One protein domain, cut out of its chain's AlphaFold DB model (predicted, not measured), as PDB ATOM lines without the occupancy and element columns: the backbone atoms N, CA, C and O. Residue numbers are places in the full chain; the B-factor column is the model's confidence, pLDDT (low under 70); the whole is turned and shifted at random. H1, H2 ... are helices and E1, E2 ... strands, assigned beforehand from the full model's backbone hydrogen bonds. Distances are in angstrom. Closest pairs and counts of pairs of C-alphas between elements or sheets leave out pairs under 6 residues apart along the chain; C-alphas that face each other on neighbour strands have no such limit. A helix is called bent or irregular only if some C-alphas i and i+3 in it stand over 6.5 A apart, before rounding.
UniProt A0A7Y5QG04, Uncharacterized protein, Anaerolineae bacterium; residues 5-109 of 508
ATOM      1  N   ILE A   5     172.866 198.823 156.334       95.88
ATOM      2  CA  ILE A   5     173.627 198.588 157.561       95.88
ATOM      3  C   ILE A   5     173.628 199.860 158.399       95.88
ATOM      4  O   ILE A   5     174.083 200.911 157.941       95.88
ATOM      5  N   VAL A   6     173.182 199.739 159.647       97.19
ATOM      6  CA  VAL A   6     173.236 200.805 160.649       97.19
ATOM      7  C   VAL A   6     174.143 200.380 161.801       97.19
ATOM      8  O   VAL A   6     174.076 199.254 162.284       97.19
ATOM      9  N   ALA A   7     175.008 201.287 162.243       97.19
ATOM     10  CA  ALA A   7     175.860 201.139 163.413       97.19
ATOM     11  C   ALA A   7     175.341 202.027 164.548       97.19
ATOM     12  O   ALA A   7     175.206 203.235 164.367       97.19
ATOM     13  N   ILE A   8     175.083 201.451 165.721       96.88
ATOM     14  CA  ILE A   8     174.553 202.158 166.896       96.88
ATOM     15  C   ILE A   8     175.595 202.149 168.019       96.88
ATOM     16  O   ILE A   8     176.085 201.088 168.392       96.88
ATOM     17  N   ASP A   9     175.940 203.326 168.544       95.75
ATOM     18  CA  ASP A   9     176.986 203.532 169.559       95.75
ATOM     19  C   ASP A   9     176.676 202.771 170.867       95.75
ATOM     20  O   ASP A   9     175.560 202.818 171.385       95.75
ATOM     21  N   THR A  10     177.655 202.055 171.421       95.38
ATOM     22  CA  THR A  10     177.530 201.299 172.675       95.38
ATOM     23  C   THR A  10     178.858 201.236 173.431       95.38
ATOM     24  O   THR A  10     179.933 201.093 172.853       95.38
ATOM     25  N   TYR A  11     178.784 201.250 174.762       93.31
ATOM     26  CA  TYR A  11     179.937 201.037 175.643       93.31
ATOM     27  C   TYR A  11     180.182 199.550 175.955       93.31
ATOM     28  O   TYR A  11     181.004 199.230 176.812       93.31
ATOM     29  N   GLY A  12     179.471 198.641 175.278       91.81
ATOM     30  CA  GLY A  12     179.557 197.196 175.487       91.81
ATOM     31  C   GLY A  12     178.457 196.647 176.395       91.81
ATOM     32  O   GLY A  12     177.514 197.350 176.762       91.81
ATOM     33  N   SER A  13     178.555 195.361 176.725       92.56
ATOM     34  CA  SER A  13     177.608 194.657 177.595       92.56
ATOM     35  C   SER A  13     178.081 194.639 179.048       92.56
ATOM     36  O   SER A  13     179.268 194.456 179.314       92.56
ATOM     37  N   GLN A  14     177.150 194.752 179.989       94.50
ATOM     38  CA  GLN A  14     177.396 194.680 181.424       94.50
ATOM     39  C   GLN A  14     176.285 193.873 182.106       94.50
ATOM     40  O   GLN A  14     175.124 193.935 181.701       94.50
ATOM     41  N   ARG A  15     176.633 193.121 183.157       95.06
ATOM     42  CA  ARG A  15     175.637 192.472 184.017       95.06
ATOM     43  C   ARG A  15     175.044 193.508 184.969       95.06
ATOM     44  O   ARG A  15     175.793 194.165 185.692       95.06
ATOM     45  N   VAL A  16     173.725 193.655 184.961       95.12
ATOM     46  CA  VAL A  16     172.982 194.598 185.808       95.12
ATOM     47  C   VAL A  16     171.795 193.901 186.456       95.12
ATOM     48  O   VAL A  16     171.226 192.973 185.888       95.12
ATOM     49  N   THR A  17     171.421 194.337 187.654       95.44
ATOM     50  CA  THR A  17     170.212 193.848 188.322       95.44
ATOM     51  C   THR A  17     169.001 194.573 187.753       95.44
ATOM     52  O   THR A  17     168.897 195.793 187.885       95.44
ATOM     53  N   ASP A  18     168.092 193.826 187.130       94.19
ATOM     54  CA  ASP A  18     166.836 194.356 186.610       94.19
ATOM     55  C   ASP A  18     165.991 194.893 187.782       94.19
ATOM     56  O   ASP A  18     165.679 194.140 188.711       94.19
ATOM     57  N   PRO A  19     165.607 196.182 187.782       91.88
ATOM     58  CA  PRO A  19     164.851 196.772 188.885       91.88
ATOM     59  C   PRO A  19     163.447 196.174 189.055       91.88
ATOM     60  O   PRO A  19     162.866 196.319 190.130       91.88
ATOM     61  N   ARG A  20     162.891 195.524 188.022       92.88
ATOM     62  CA  ARG A  20     161.552 194.918 188.054       92.88
ATOM     63  C   ARG A  20     161.593 193.488 188.577       92.88
ATOM     64  O   ARG A  20     160.835 193.157 189.480       92.88
ATOM     65  N   THR A  21     162.475 192.654 188.028       93.94
ATOM     66  CA  THR A  21     162.547 191.222 188.381       93.94
ATOM     67  C   THR A  21     163.533 190.930 189.509       93.94
ATOM     68  O   THR A  21     163.521 189.836 190.062       93.94
ATOM     69  N   ARG A  22     164.407 191.890 189.850       94.00
ATOM     70  CA  ARG A  22     165.552 191.733 190.767       94.00
ATOM     71  C   ARG A  22     166.564 190.666 190.334       94.00
ATOM     72  O   ARG A  22     167.466 190.333 191.100       94.00
ATOM     73  N   GLN A  23     166.470 190.167 189.103       94.00
ATOM     74  CA  GLN A  23     167.412 189.203 188.542       94.00
ATOM     75  C   GLN A  23     168.597 189.913 187.884       94.00
ATOM     76  O   GLN A  23     168.476 191.020 187.359       94.00
ATOM     77  N   VAL A  24     169.762 189.265 187.893       93.94
ATOM     78  CA  VAL A  24     170.952 189.772 187.201       93.94
ATOM     79  C   VAL A  24     170.876 189.391 185.725       93.94
ATOM     80  O   VAL A  24     171.032 188.222 185.375       93.94
ATOM     81  N   VAL A  25     170.706 190.383 184.857       95.31
ATOM     82  CA  VAL A  25     170.606 190.226 183.401       95.31
ATOM     83  C   VAL A  25     171.824 190.826 182.697       95.31
ATOM     84  O   VAL A  25     172.495 191.711 183.228       95.31
ATOM     85  N   SER A  26     172.138 190.341 181.494       94.62
ATOM     86  CA  SER A  26     173.132 190.976 180.618       94.62
ATOM     87  C   SER A  26     172.451 192.068 179.794       94.62
ATOM     88  O   SER A  26     171.449 191.802 179.135       94.62
ATOM     89  N   ALA A  27     172.978 193.291 179.829       96.38
ATOM     90  CA  ALA A  27     172.405 194.434 179.128       96.38
ATOM     91  C   ALA A  27     173.485 195.300 178.473       96.38
ATOM     92  O   ALA A  27     174.623 195.366 178.937       96.38
ATOM     93  N   TYR A  28     173.124 195.999 177.404       96.75
ATOM     94  CA  TYR A  28     174.007 196.925 176.709       96.75
ATOM     95  C   TYR A  28     174.026 198.281 177.392       96.75
ATOM     96  O   TYR A  28     172.979 198.868 177.651       96.75
ATOM     97  N   LYS A  29     175.233 198.781 177.663       96.75
ATOM     98  CA  LYS A  29     175.484 200.083 178.275       96.75
ATOM     99  C   LYS A  29     175.476 201.168 177.202       96.75
ATOM    100  O   LYS A  29     176.309 201.166 176.294       96.75
ATOM    101  N   LEU A  30     174.545 202.108 177.318       95.81
ATOM    102  CA  LEU A  30     174.245 203.129 176.313       95.81
ATOM    103  C   LEU A  30     174.326 204.537 176.922       95.81
ATOM    104  O   LEU A  30     174.065 204.745 178.111       95.81
ATOM    105  N   GLY A  31     174.706 205.519 176.102       90.31
ATOM    106  CA  GLY A  31     174.797 206.920 176.517       90.31
ATOM    107  C   GLY A  31     173.425 207.549 176.782       90.31
ATOM    108  O   GLY A  31     172.460 207.271 176.075       90.31
ATOM    109  N   TYR A  32     173.346 208.429 177.785       86.44
ATOM    110  CA  TYR A  32     172.094 209.087 178.188       86.44
ATOM    111  C   TYR A  32     171.671 210.227 177.245       86.44
ATOM    112  O   TYR A  32     170.491 210.526 177.105       86.44
ATOM    113  N   SER A  33     172.642 210.883 176.604       85.19
ATOM    114  CA  SER A  33     172.439 212.105 175.814       85.19
ATOM    115  C   SER A  33     172.203 211.869 174.318       85.19
ATOM    116  O   SER A  33     172.051 212.833 173.567       85.19
ATOM    117  N   SER A  34     172.192 210.612 173.872       91.00
ATOM    118  CA  SER A  34     172.028 210.226 172.466       91.00
ATOM    119  C   SER A  34     170.726 209.469 172.219       91.00
ATOM    120  O   SER A  34     170.238 208.778 173.113       91.00
ATOM    121  N   ALA A  35     170.240 209.495 170.978       96.00
ATOM    122  CA  ALA A  35     169.036 208.771 170.563       96.00
ATOM    123  C   ALA A  35     169.154 207.240 170.610       96.00
ATOM    124  O   ALA A  35     168.144 206.551 170.543       96.00
ATOM    125  N   VAL A  36     170.368 206.702 170.743       96.56
ATOM    126  CA  VAL A  36     170.698 205.267 170.771       96.56
ATOM    127  C   VAL A  36     169.658 204.389 171.484       96.56
ATOM    128  O   VAL A  36     169.207 203.396 170.919       96.56
ATOM    129  N   THR A  37     169.255 204.747 172.709       96.38
ATOM    130  CA  THR A  37     168.299 203.929 173.483       96.38
ATOM    131  C   THR A  37     166.903 203.958 172.860       96.38
ATOM    132  O   THR A  37     166.270 202.915 172.735       96.38
ATOM    133  N   ALA A  38     166.437 205.135 172.432       96.44
ATOM    134  CA  ALA A  38     165.143 205.290 171.771       96.44
ATOM    135  C   ALA A  38     165.107 204.570 170.416       96.44
ATOM    136  O   ALA A  38     164.123 203.909 170.108       96.44
ATOM    137  N   ILE A  39     166.201 204.633 169.651       97.31
ATOM    138  CA  ILE A  39     166.336 203.919 168.378       97.31
ATOM    139  C   ILE A  39     166.229 202.408 168.604       97.31
ATOM    140  O   ILE A  39     165.439 201.750 167.940       97.31
ATOM    141  N   LEU A  40     166.987 201.848 169.551       96.69
ATOM    142  CA  LEU A  40     166.954 200.405 169.806       96.69
ATOM    143  C   LEU A  40     165.582 199.933 170.300       96.69
ATOM    144  O   LEU A  40     165.112 198.902 169.835       96.69
ATOM    145  N   LEU A  41     164.916 200.697 171.173       96.19
ATOM    146  CA  LEU A  41     163.544 200.401 171.600       96.19
ATOM    147  C   LEU A  41     162.550 200.451 170.431       96.19
ATOM    148  O   LEU A  41     161.670 199.602 170.348       96.19
ATOM    149  N   ALA A  42     162.699 201.408 169.511       95.81
ATOM    150  CA  ALA A  42     161.839 201.518 168.333       95.81
ATOM    151  C   ALA A  42     162.077 200.399 167.302       95.81
ATOM    152  O   ALA A  42     161.155 200.033 166.577       95.81
ATOM    153  N   LEU A  43     163.304 199.878 167.216       95.31
ATOM    154  CA  LEU A  43     163.683 198.830 166.265       95.31
ATOM    155  C   LEU A  43     163.360 197.419 166.764       95.31
ATOM    156  O   LEU A  43     162.864 196.603 165.997       95.31
ATOM    157  N   TYR A  44     163.669 197.124 168.027       94.06
ATOM    158  CA  TYR A  44     163.460 195.799 168.622       94.06
ATOM    159  C   TYR A  44     162.073 195.647 169.259       94.06
ATOM    160  O   TYR A  44     161.647 194.526 169.532       94.06
ATOM    161  N   GLU A  45     161.364 196.753 169.502       92.75
ATOM    162  CA  GLU A  45     160.020 196.779 170.083       92.75
ATOM    163  C   GLU A  45     159.941 195.915 171.358       92.75
ATOM    164  O   GLU A  45     160.646 196.175 172.333       92.75
ATOM    165  N   VAL A  46     159.127 194.855 171.354       92.62
ATOM    166  CA  VAL A  46     158.939 193.941 172.497       92.62
ATOM    167  C   VAL A  46     160.199 193.160 172.889       92.62
ATOM    168  O   VAL A  46     160.259 192.622 173.989       92.62
ATOM    169  N   ARG A  47     161.205 193.112 172.009       90.88
ATOM    170  CA  ARG A  47     162.476 192.392 172.193       90.88
ATOM    171  C   ARG A  47     163.578 193.250 172.799       90.88
ATOM    172  O   ARG A  47     164.716 192.800 172.922       90.88
ATOM    173  N   ALA A  48     163.281 194.506 173.113       95.00
ATOM    174  CA  ALA A  48     164.177 195.370 173.855       95.00
ATOM    175  C   ALA A  48     163.514 195.804 175.152       95.00
ATOM    176  O   ALA A  48     162.372 196.262 175.181       95.00
ATOM    177  N   ARG A  49     164.268 195.714 176.246       95.06
ATOM    178  CA  ARG A  49     163.784 196.085 177.569       95.06
ATOM    179  C   ARG A  49     164.791 196.957 178.291       95.06
ATOM    180  O   ARG A  49     165.950 196.583 178.464       95.06
ATOM    181  N   GLU A  50     164.340 198.121 178.746       95.75
ATOM    182  CA  GLU A  50     165.156 198.971 179.605       95.75
ATOM    183  C   GLU A  50     165.214 198.388 181.021       95.75
ATOM    184  O   GLU A  50     164.192 198.202 181.680       95.75
ATOM    185  N   VAL A  51     166.436 198.117 181.474       96.62
ATOM    186  CA  VAL A  51     166.762 197.516 182.775       96.62
ATOM    187  C   VAL A  51     167.712 198.416 183.574       96.62
ATOM    188  O   VAL A  51     168.478 197.957 184.417       96.62
ATOM    189  N   SER A  52     167.685 199.722 183.290       95.62
ATOM    190  CA  SER A  52     168.506 200.743 183.947       95.62
ATOM    191  C   SER A  52     168.212 200.818 185.457       95.62
ATOM    192  O   SER A  52     167.073 201.106 185.835       95.62
ATOM    193  N   PRO A  53     169.213 200.643 186.343       92.31
ATOM    194  CA  PRO A  53     169.036 200.873 187.774       92.31
ATOM    195  C   PRO A  53     168.695 202.335 188.092       92.31
ATOM    196  O   PRO A  53     169.136 203.261 187.402       92.31
ATOM    197  N   LYS A  54     167.954 202.568 189.182       91.19
ATOM    198  CA  LYS A  54     167.627 203.928 189.641       91.19
ATOM    199  C   LYS A  54     168.918 204.696 189.959       91.19
ATOM    200  O   LYS A  54     169.719 204.250 190.773       91.19
ATOM    201  N   GLY A  55     169.109 205.852 189.321       88.56
ATOM    202  CA  GLY A  55     170.302 206.693 189.499       88.56
ATOM    203  C   GLY A  55     171.525 206.274 188.675       88.56
ATOM    204  O   GLY A  55     172.610 206.812 188.892       88.56
ATOM    205  N   ALA A  56     171.385 205.336 187.735       88.94
ATOM    206  CA  ALA A  56     172.471 204.969 186.837       88.94
ATOM    207  C   ALA A  56     172.878 206.133 185.913       88.94
ATOM    208  O   ALA A  56     172.035 206.797 185.315       88.94
ATOM    209  N   SER A  57     174.187 206.339 185.739       89.81
ATOM    210  CA  SER A  57     174.739 207.355 184.821       89.81
ATOM    211  C   SER A  57     174.646 206.966 183.334       89.81
ATOM    212  O   SER A  57     174.975 207.768 182.465       89.81
ATOM    213  N   TYR A  58     174.221 205.734 183.045       94.75
ATOM    214  CA  TYR A  58     174.047 205.167 181.707       94.75
ATOM    215  C   TYR A  58     172.700 204.460 181.630       94.75
ATOM    216  O   TYR A  58     172.173 204.023 182.656       94.75
ATOM    217  N   ARG A  59     172.173 204.307 180.413       96.00
ATOM    218  CA  ARG A  59     170.990 203.476 180.178       96.00
ATOM    219  C   ARG A  59     171.436 202.053 179.870       96.00
ATOM    220  O   ARG A  59     172.415 201.862 179.148       96.00
ATOM    221  N   TYR A  60     170.743 201.076 180.437       97.06
ATOM    222  CA  TYR A  60     171.018 199.662 180.221       97.06
ATOM    223  C   TYR A  60     169.835 199.027 179.511       97.06
ATOM    224  O   TYR A  60     168.715 199.050 180.022       97.06
ATOM    225  N   LEU A  61     170.090 198.482 178.327       97.06
ATOM    226  CA  LEU A  61     169.065 197.882 177.486       97.06
ATOM    227  C   LEU A  61     169.373 196.402 177.267       97.06
ATOM    228  O   LEU A  61     170.406 196.051 176.697       97.06
ATOM    229  N   GLN A  62     168.490 195.540 177.750       96.56
ATOM    230  CA  GLN A  62     168.508 194.121 177.430       96.56
ATOM    231  C   GLN A  62     167.893 193.937 176.040       96.56
ATOM    232  O   GLN A  62     166.842 194.512 175.758       96.56
ATOM    233  N   LEU A  63     168.570 193.178 175.181       94.88
ATOM    234  CA  LEU A  63     168.116 192.850 173.832       94.88
ATOM    235  C   LEU A  63     167.946 191.336 173.725       94.88
ATOM    236  O   LEU A  63     168.861 190.598 174.096       94.88
ATOM    237  N   ASP A  64     166.814 190.899 173.185       89.81
ATOM    238  CA  ASP A  64     166.507 189.487 172.977       89.81
ATOM    239  C   ASP A  64     166.868 189.065 171.547       89.81
ATOM    240  O   ASP A  64     166.243 189.485 170.565       89.81
ATOM    241  N   GLY A  65     167.872 188.197 171.421       84.94
ATOM    242  CA  GLY A  65     168.354 187.652 170.149       84.94
ATOM    243  C   GLY A  65     169.870 187.724 170.003       84.94
ATOM    244  O   GLY A  65     170.596 188.094 170.930       84.94
ATOM    245  N   GLU A  66     170.362 187.365 168.820       83.38
ATOM    246  CA  GLU A  66     171.765 187.570 168.490       83.38
ATOM    247  C   GLU A  66     172.087 189.060 168.350       83.38
ATOM    248  O   GLU A  66     171.253 189.910 168.054       83.38
ATOM    249  N   VAL A  67     173.351 189.390 168.567       86.75
ATOM    250  CA  VAL A  67     173.840 190.766 168.584       86.75
ATOM    251  C   VAL A  67     175.243 190.774 167.992       86.75
ATOM    252  O   VAL A  67     176.033 189.835 168.149       86.75
ATOM    253  N   SER A  68     175.542 191.815 167.220       88.38
ATOM    254  CA  SER A  68     176.802 191.951 166.491       88.38
ATOM    255  C   SER A  68     177.480 193.234 166.936       88.38
ATOM    256  O   SER A  68     177.128 194.316 166.483       88.38
ATOM    257  N   VAL A  69     178.431 193.124 167.867       90.31
ATOM    258  CA  VAL A  69     179.173 194.278 168.395       90.31
ATOM    259  C   VAL A  69     180.540 194.362 167.728       90.31
ATOM    260  O   VAL A  69     181.304 193.393 167.733       90.31
ATOM    261  N   ARG A  70     180.882 195.528 167.173       88.56
ATOM    262  CA  ARG A  70     182.194 195.812 166.577       88.56
ATOM    263  C   ARG A  70     182.647 197.224 166.908       88.56
ATOM    264  O   ARG A  70     181.957 198.183 166.599       88.56
ATOM    265  N   HIS A  71     183.834 197.334 167.506       86.38
ATOM    266  CA  HIS A  71     184.495 198.614 167.789       86.38
ATOM    267  C   HIS A  71     183.610 199.629 168.537       86.38
ATOM    268  O   HIS A  71     183.649 200.813 168.224       86.38
ATOM    269  N   GLY A  72     182.802 199.164 169.497       91.81
ATOM    270  CA  GLY A  72     181.868 200.027 170.232       91.81
ATOM    271  C   GLY A  72     180.557 200.319 169.497       91.81
ATOM    272  O   GLY A  72     179.848 201.236 169.879       91.81
ATOM    273  N   TYR A  73     180.211 199.553 168.457       95.88
ATOM    274  CA  TYR A  73     178.950 199.709 167.732       95.88
ATOM    275  C   TYR A  73     178.178 198.398 167.630       95.88
ATOM    276  O   TYR A  73     178.755 197.361 167.298       95.88
ATOM    277  N   LEU A  74     176.869 198.453 167.854       95.38
ATOM    278  CA  LEU A  74     175.921 197.417 167.456       95.38
ATOM    279  C   LEU A  74     175.650 197.557 165.956       95.38
ATOM    280  O   LEU A  74     175.207 198.611 165.508       95.38
ATOM    281  N   LEU A  75     175.938 196.511 165.187       95.69
ATOM    282  CA  LEU A  75     175.691 196.457 163.751       95.69
ATOM    283  C   LEU A  75     174.347 195.791 163.476       95.69
ATOM    284  O   LEU A  75     174.177 194.595 163.734       95.69
ATOM    285  N   LEU A  76     173.438 196.566 162.896       95.38
ATOM    286  CA  LEU A  76     172.093 196.144 162.540       95.38
ATOM    287  C   LEU A  76     171.895 196.160 161.029       95.38
ATOM    288  O   LEU A  76     172.413 197.034 160.331       95.38
ATOM    289  N   MET A  77     171.132 195.187 160.550       94.38
ATOM    290  CA  MET A  77     170.600 195.143 159.200       94.38
ATOM    291  C   MET A  77     169.159 195.639 159.256       94.38
ATOM    292  O   MET A  77     168.321 194.983 159.863       94.38
ATOM    293  N   VAL A  78     168.875 196.793 158.662       95.19
ATOM    294  CA  VAL A  78     167.548 197.415 158.724       95.19
ATOM    295  C   VAL A  78     166.900 197.476 157.348       95.19
ATOM    296  O   VAL A  78     167.555 197.664 156.319       95.19
ATOM    297  N   THR A  79     165.589 197.293 157.334       95.38
ATOM    298  CA  THR A  79     164.703 197.601 156.211       95.38
ATOM    299  C   THR A  79     164.497 199.119 156.085       95.38
ATOM    300  O   THR A  79     164.785 199.859 157.029       95.38
ATOM    301  N   PRO A  80     163.978 199.616 154.947       95.50
ATOM    302  CA  PRO A  80     163.653 201.036 154.798       95.50
ATOM    303  C   PRO A  80     162.679 201.559 155.866       95.50
ATOM    304  O   PRO A  80     162.853 202.672 156.357       95.50
ATOM    305  N   ASP A  81     161.703 200.744 156.269       95.12
ATOM    306  CA  ASP A  81     160.715 201.122 157.285       95.12
ATOM    307  C   ASP A  81     161.344 201.195 158.684       95.12
ATOM    308  O   ASP A  81     161.099 202.133 159.441       95.12
ATOM    309  N   GLU A  82     162.212 200.240 159.023       96.25
ATOM    310  CA  GLU A  82     162.999 200.266 160.262       96.25
ATOM    311  C   GLU A  82     163.968 201.456 160.288       96.25
ATOM    312  O   GLU A  82     164.093 202.126 161.315       96.25
ATOM    313  N   LEU A  83     164.612 201.776 159.162       97.12
ATOM    314  CA  LEU A  83     165.443 202.973 159.066       97.12
ATOM    315  C   LEU A  83     164.608 204.237 159.304       97.12
ATOM    316  O   LEU A  83     165.025 205.092 160.081       97.12
ATOM    317  N   ALA A  84     163.416 204.338 158.715       96.94
ATOM    318  CA  ALA A  84     162.520 205.470 158.946       96.94
ATOM    319  C   ALA A  84     162.103 205.591 160.425       96.94
ATOM    320  O   ALA A  84     162.082 206.698 160.968       96.94
ATOM    321  N   LYS A  85     161.845 204.466 161.116       96.75
ATOM    322  CA  LYS A  85     161.615 204.449 162.575       96.75
ATOM    323  C   LYS A  85     162.833 204.974 163.343       96.75
ATOM    324  O   LYS A  85     162.680 205.808 164.235       96.75
ATOM    325  N   ALA A  86     164.036 204.524 162.985       97.25
ATOM    326  CA  ALA A  86     165.278 204.969 163.613       97.25
ATOM    327  C   ALA A  86     165.534 206.470 163.396       97.25
ATOM    328  O   ALA A  86     165.884 207.174 164.340       97.25
ATOM    329  N   GLU A  87     165.315 206.979 162.180       97.69
ATOM    330  CA  GLU A  87     165.402 208.410 161.875       97.69
ATOM    331  C   GLU A  87     164.383 209.224 162.675       97.69
ATOM    332  O   GLU A  87     164.722 210.275 163.216       97.69
ATOM    333  N   CYS A  88     163.138 208.748 162.761       97.62
ATOM    334  CA  CYS A  88     162.086 209.407 163.528       97.62
ATOM    335  C   CYS A  88     162.485 209.530 165.004       97.62
ATOM    336  O   CYS A  88     162.492 210.636 165.537       97.62
ATOM    337  N   ALA A  89     162.939 208.434 165.620       96.56
ATOM    338  CA  ALA A  89     163.418 208.433 167.002       96.56
ATOM    339  C   ALA A  89     164.659 209.321 167.210       96.56
ATOM    340  O   ALA A  89     164.832 209.908 168.277       96.56
ATOM    341  N   ALA A  90     165.536 209.435 166.208       96.94
ATOM    342  CA  ALA A  90     166.750 210.244 166.294       96.94
ATOM    343  C   ALA A  90     166.486 211.758 166.308       96.94
ATOM    344  O   ALA A  90     167.251 212.506 166.927       96.94
ATOM    345  N   ARG A  91     165.399 212.218 165.674       96.88
ATOM    346  CA  ARG A  91     165.063 213.647 165.530       96.88
ATOM    347  C   ARG A  91     164.757 214.360 166.843       96.88
ATOM    348  O   ARG A  91     164.940 215.571 166.903       96.88
ATOM    349  N   ASP A  92     164.393 213.633 167.892       95.12
ATOM    350  CA  ASP A  92     164.093 214.220 169.203       95.12
ATOM    351  C   ASP A  92     165.347 214.494 170.051       95.12
ATOM    352  O   ASP A  92     165.270 215.112 171.114       95.12
ATOM    353  N   TYR A  93     166.527 214.068 169.590       95.88
ATOM    354  CA  TYR A  93     167.763 214.129 170.367       95.88
ATOM    355  C   TYR A  93     168.820 215.014 169.703       95.88
ATOM    356  O   TYR A  93     168.922 215.052 168.479       95.88
ATOM    357  N   PRO A  94     169.681 215.688 170.489       93.19
ATOM    358  CA  PRO A  94     170.748 216.538 169.955       93.19
ATOM    359  C   PRO A  94     171.875 215.764 169.262       93.19
ATOM    360  O   PRO A  94     172.658 216.366 168.531       93.19
ATOM    361  N   ARG A  95     171.990 214.457 169.517       93.69
ATOM    362  CA  ARG A  95     172.941 213.544 168.874       93.69
ATOM    363  C   ARG A  95     172.226 212.233 168.574       93.69
ATOM    364  O   ARG A  95     171.629 211.650 169.481       93.69
ATOM    365  N   ALA A  96     172.339 211.737 167.343       94.75
ATOM    366  CA  ALA A  96     171.752 210.447 166.994       94.75
ATOM    367  C   ALA A  96     172.530 209.309 167.668       94.75
ATOM    368  O   ALA A  96     171.949 208.453 168.333       94.75
ATOM    369  N   GLY A  97     173.864 209.320 167.536       94.75
ATOM    370  CA  GLY A  97     174.698 208.190 167.967       94.75
ATOM    371  C   GLY A  97     174.434 206.914 167.154       94.75
ATOM    372  O   GLY A  97     174.772 205.818 167.593       94.75
ATOM    373  N   ALA A  98     173.826 207.061 165.978       97.12
ATOM    374  CA  ALA A  98     173.557 206.003 165.021       97.12
ATOM    375  C   ALA A  98     174.012 206.458 163.631       97.12
ATOM    376  O   ALA A  98     173.869 207.632 163.277       97.12
ATOM    377  N   TYR A  99     174.578 205.529 162.867       97.88
ATOM    378  CA  TYR A  99     175.286 205.815 161.626       97.88
ATOM    379  C   TYR A  99     174.862 204.835 160.535       97.88
ATOM    380  O   TYR A  99     174.935 203.627 160.731       97.88
ATOM    381  N   LEU A 100     174.452 205.345 159.380       97.62
ATOM    382  CA  LEU A 100     174.085 204.578 158.196       97.62
ATOM    383  C   LEU A 100     175.309 204.373 157.297       97.62
ATOM    384  O   LEU A 100     176.019 205.330 156.984       97.62
ATOM    385  N   TRP A 101     175.542 203.143 156.842       96.81
ATOM    386  CA  TRP A 101     176.536 202.863 155.809       96.81
ATOM    387  C   TRP A 101     175.935 203.047 154.421       96.81
ATOM    388  O   TRP A 101     175.008 202.334 154.034       96.81
ATOM    389  N   ARG A 102     176.484 203.985 153.649       95.06
ATOM    390  CA  ARG A 102     176.053 204.258 152.277       95.06
ATOM    391  C   ARG A 102     177.201 204.848 151.464       95.06
ATOM    392  O   ARG A 102     177.983 205.645 151.976       95.06
ATOM    393  N   ASP A 103     177.298 204.454 150.195       93.06
ATOM    394  CA  ASP A 103     178.287 204.981 149.245       93.06
ATOM    395  C   ASP A 103     179.740 204.856 149.759       93.06
ATOM    396  O   ASP A 103     180.589 205.721 149.547       93.06
ATOM    397  N   GLY A 104     180.023 203.760 150.477       91.88
ATOM    398  CA  GLY A 104     181.344 203.468 151.040       91.88
ATOM    399  C   GLY A 104     181.737 204.330 152.246       91.88
ATOM    400  O   GLY A 104     182.924 204.398 152.572       91.88
ATOM    401  N   ARG A 105     180.781 205.022 152.881       95.56
ATOM    402  CA  ARG A 105     181.011 205.906 154.034       95.56
ATOM    403  C   ARG A 105     179.919 205.765 155.095       95.56
ATOM    404  O   ARG A 105     178.811 205.311 154.816       95.56
ATOM    405  N   TRP A 106     180.247 206.186 156.315       97.25
ATOM    406  CA  TRP A 106     179.290 206.317 157.411       97.25
ATOM    407  C   TRP A 106     178.674 207.711 157.427       97.25
ATOM    408  O   TRP A 106     179.394 208.703 157.343       97.25
ATOM    409  N   TRP A 107     177.360 207.764 157.609       97.62
ATOM    410  CA  TRP A 107     176.571 208.985 157.717       97.62
ATOM    411  C   TRP A 107     175.797 208.969 159.028       97.62
ATOM    412  O   TRP A 107     175.062 208.022 159.288       97.62
ATOM    413  N   GLU A 108     175.945 209.986 159.870       97.31
ATOM    414  CA  GLU A 108     175.114 210.120 161.067       97.31
ATOM    415  C   GLU A 108     173.651 210.350 160.668       97.31
ATOM    416  O   GLU A 108     173.370 211.109 159.733       97.31
ATOM    417  N   LEU A 109     172.727 209.680 161.367       97.81
ATOM    418  CA  LEU A 109     171.295 209.862 161.133       97.81
ATOM    419  C   LEU A 109     170.865 211.312 161.436       97.81
ATOM    420  O   LEU A 109     171.430 211.947 162.337       97.81
TER     421      LEU A 109
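This is residues 5 to 109 of the 508 residues of an uncharacterized protein of Anaerolineae bacterium (UniProt A0A7Y5QG04). Two twisted four-stranded sheets stand end to end along the long axis, with H1 in the middle packing on both; H2 packs on H1 and on the sheet E6 E1 E7 E8. The chain starts one sheet with E1, builds the other from E2, E3, E4 and E5, then returns to the first with E6, E7 and E8. The printed part has 105 residues, in the order E1 E2 E3 H1 E4 E5 E6 H2 E7 E8, and is of mixed class. Both sheets, E6 E1 E7 E8 and E2 E3 E5 E4, are antiparallel. The whole is compact, with a radius of gyration of the C-alphas of 13.4 A, yet elongated, spanning 45 by 28 by 25 A.

Start with the sheet of E6, residues 73 to 78, E1, residues 5 to 9, E7, residues 98 to 102, and E8, residues 105 to 108, in that order. Look for N 8 and O 74 at 2.9 A between E6 and E1, N 7 and O 99 at 2.8 A between E1 and E7, and N 100 and O 107 at 2.7 A in the hairpin E7 and E8. H1, residues 36 to 47, and H2, residues 80 to 90, are on the same face of this sheet, making two layers, helices on one face of a sheet, at heights of 10.8 A and 8.2 A. They touch, closest at the C-alphas of Ile 39 and Ala 86, 5.0 A apart, at a steep tilt of 49 degrees, opposite ways. H1 is also on the second sheet, E2, residues 13 to 17, E3, residues 24 to 30, E5, residues 59 to 63, and E4, residues 48 to 50, at a height of 7.7 A, over E5 and E4. There find N 14 and O 27 at 2.8 A in the hairpin E2 and E3, N 28 and O 61 at 2.8 A between E3 and E5, and N 49 and O 62 at 2.9 A in the hairpin E4 and E5. E3, H1, E4, with E5 between the two strands in the sheet, and E6, H2, E7, with E1 between the two strands in the sheet, are split strand-helix-strand units, two strands of one sheet that are not neighbours with a helix between them along the chain, and both crossovers are right-handed. Every O i to N i+4 pair is within hydrogen-bond range in H2, and 6 of 8 in H1.

Find C-alpha 5 at (173.627, 198.588, 157.561), where E1 begins. E3 runs 17.5 A from C-alpha 24 at (170.952, 189.772, 187.201). H1 measures 15.3 A and is irregular, with C-alphas 43 and 46 9.2 A apart; H2 measures 15.1 A and E6 14.7 A. E8 ends at C-alpha 108 at (175.114, 210.120, 161.067).

The two C-alphas farthest apart are those of Arg 22 and Asp 103, 45.4 A. The printed part has no cut, and no link is long. Mean pLDDT of the printed part is 94.3, and no printed residue is under 70.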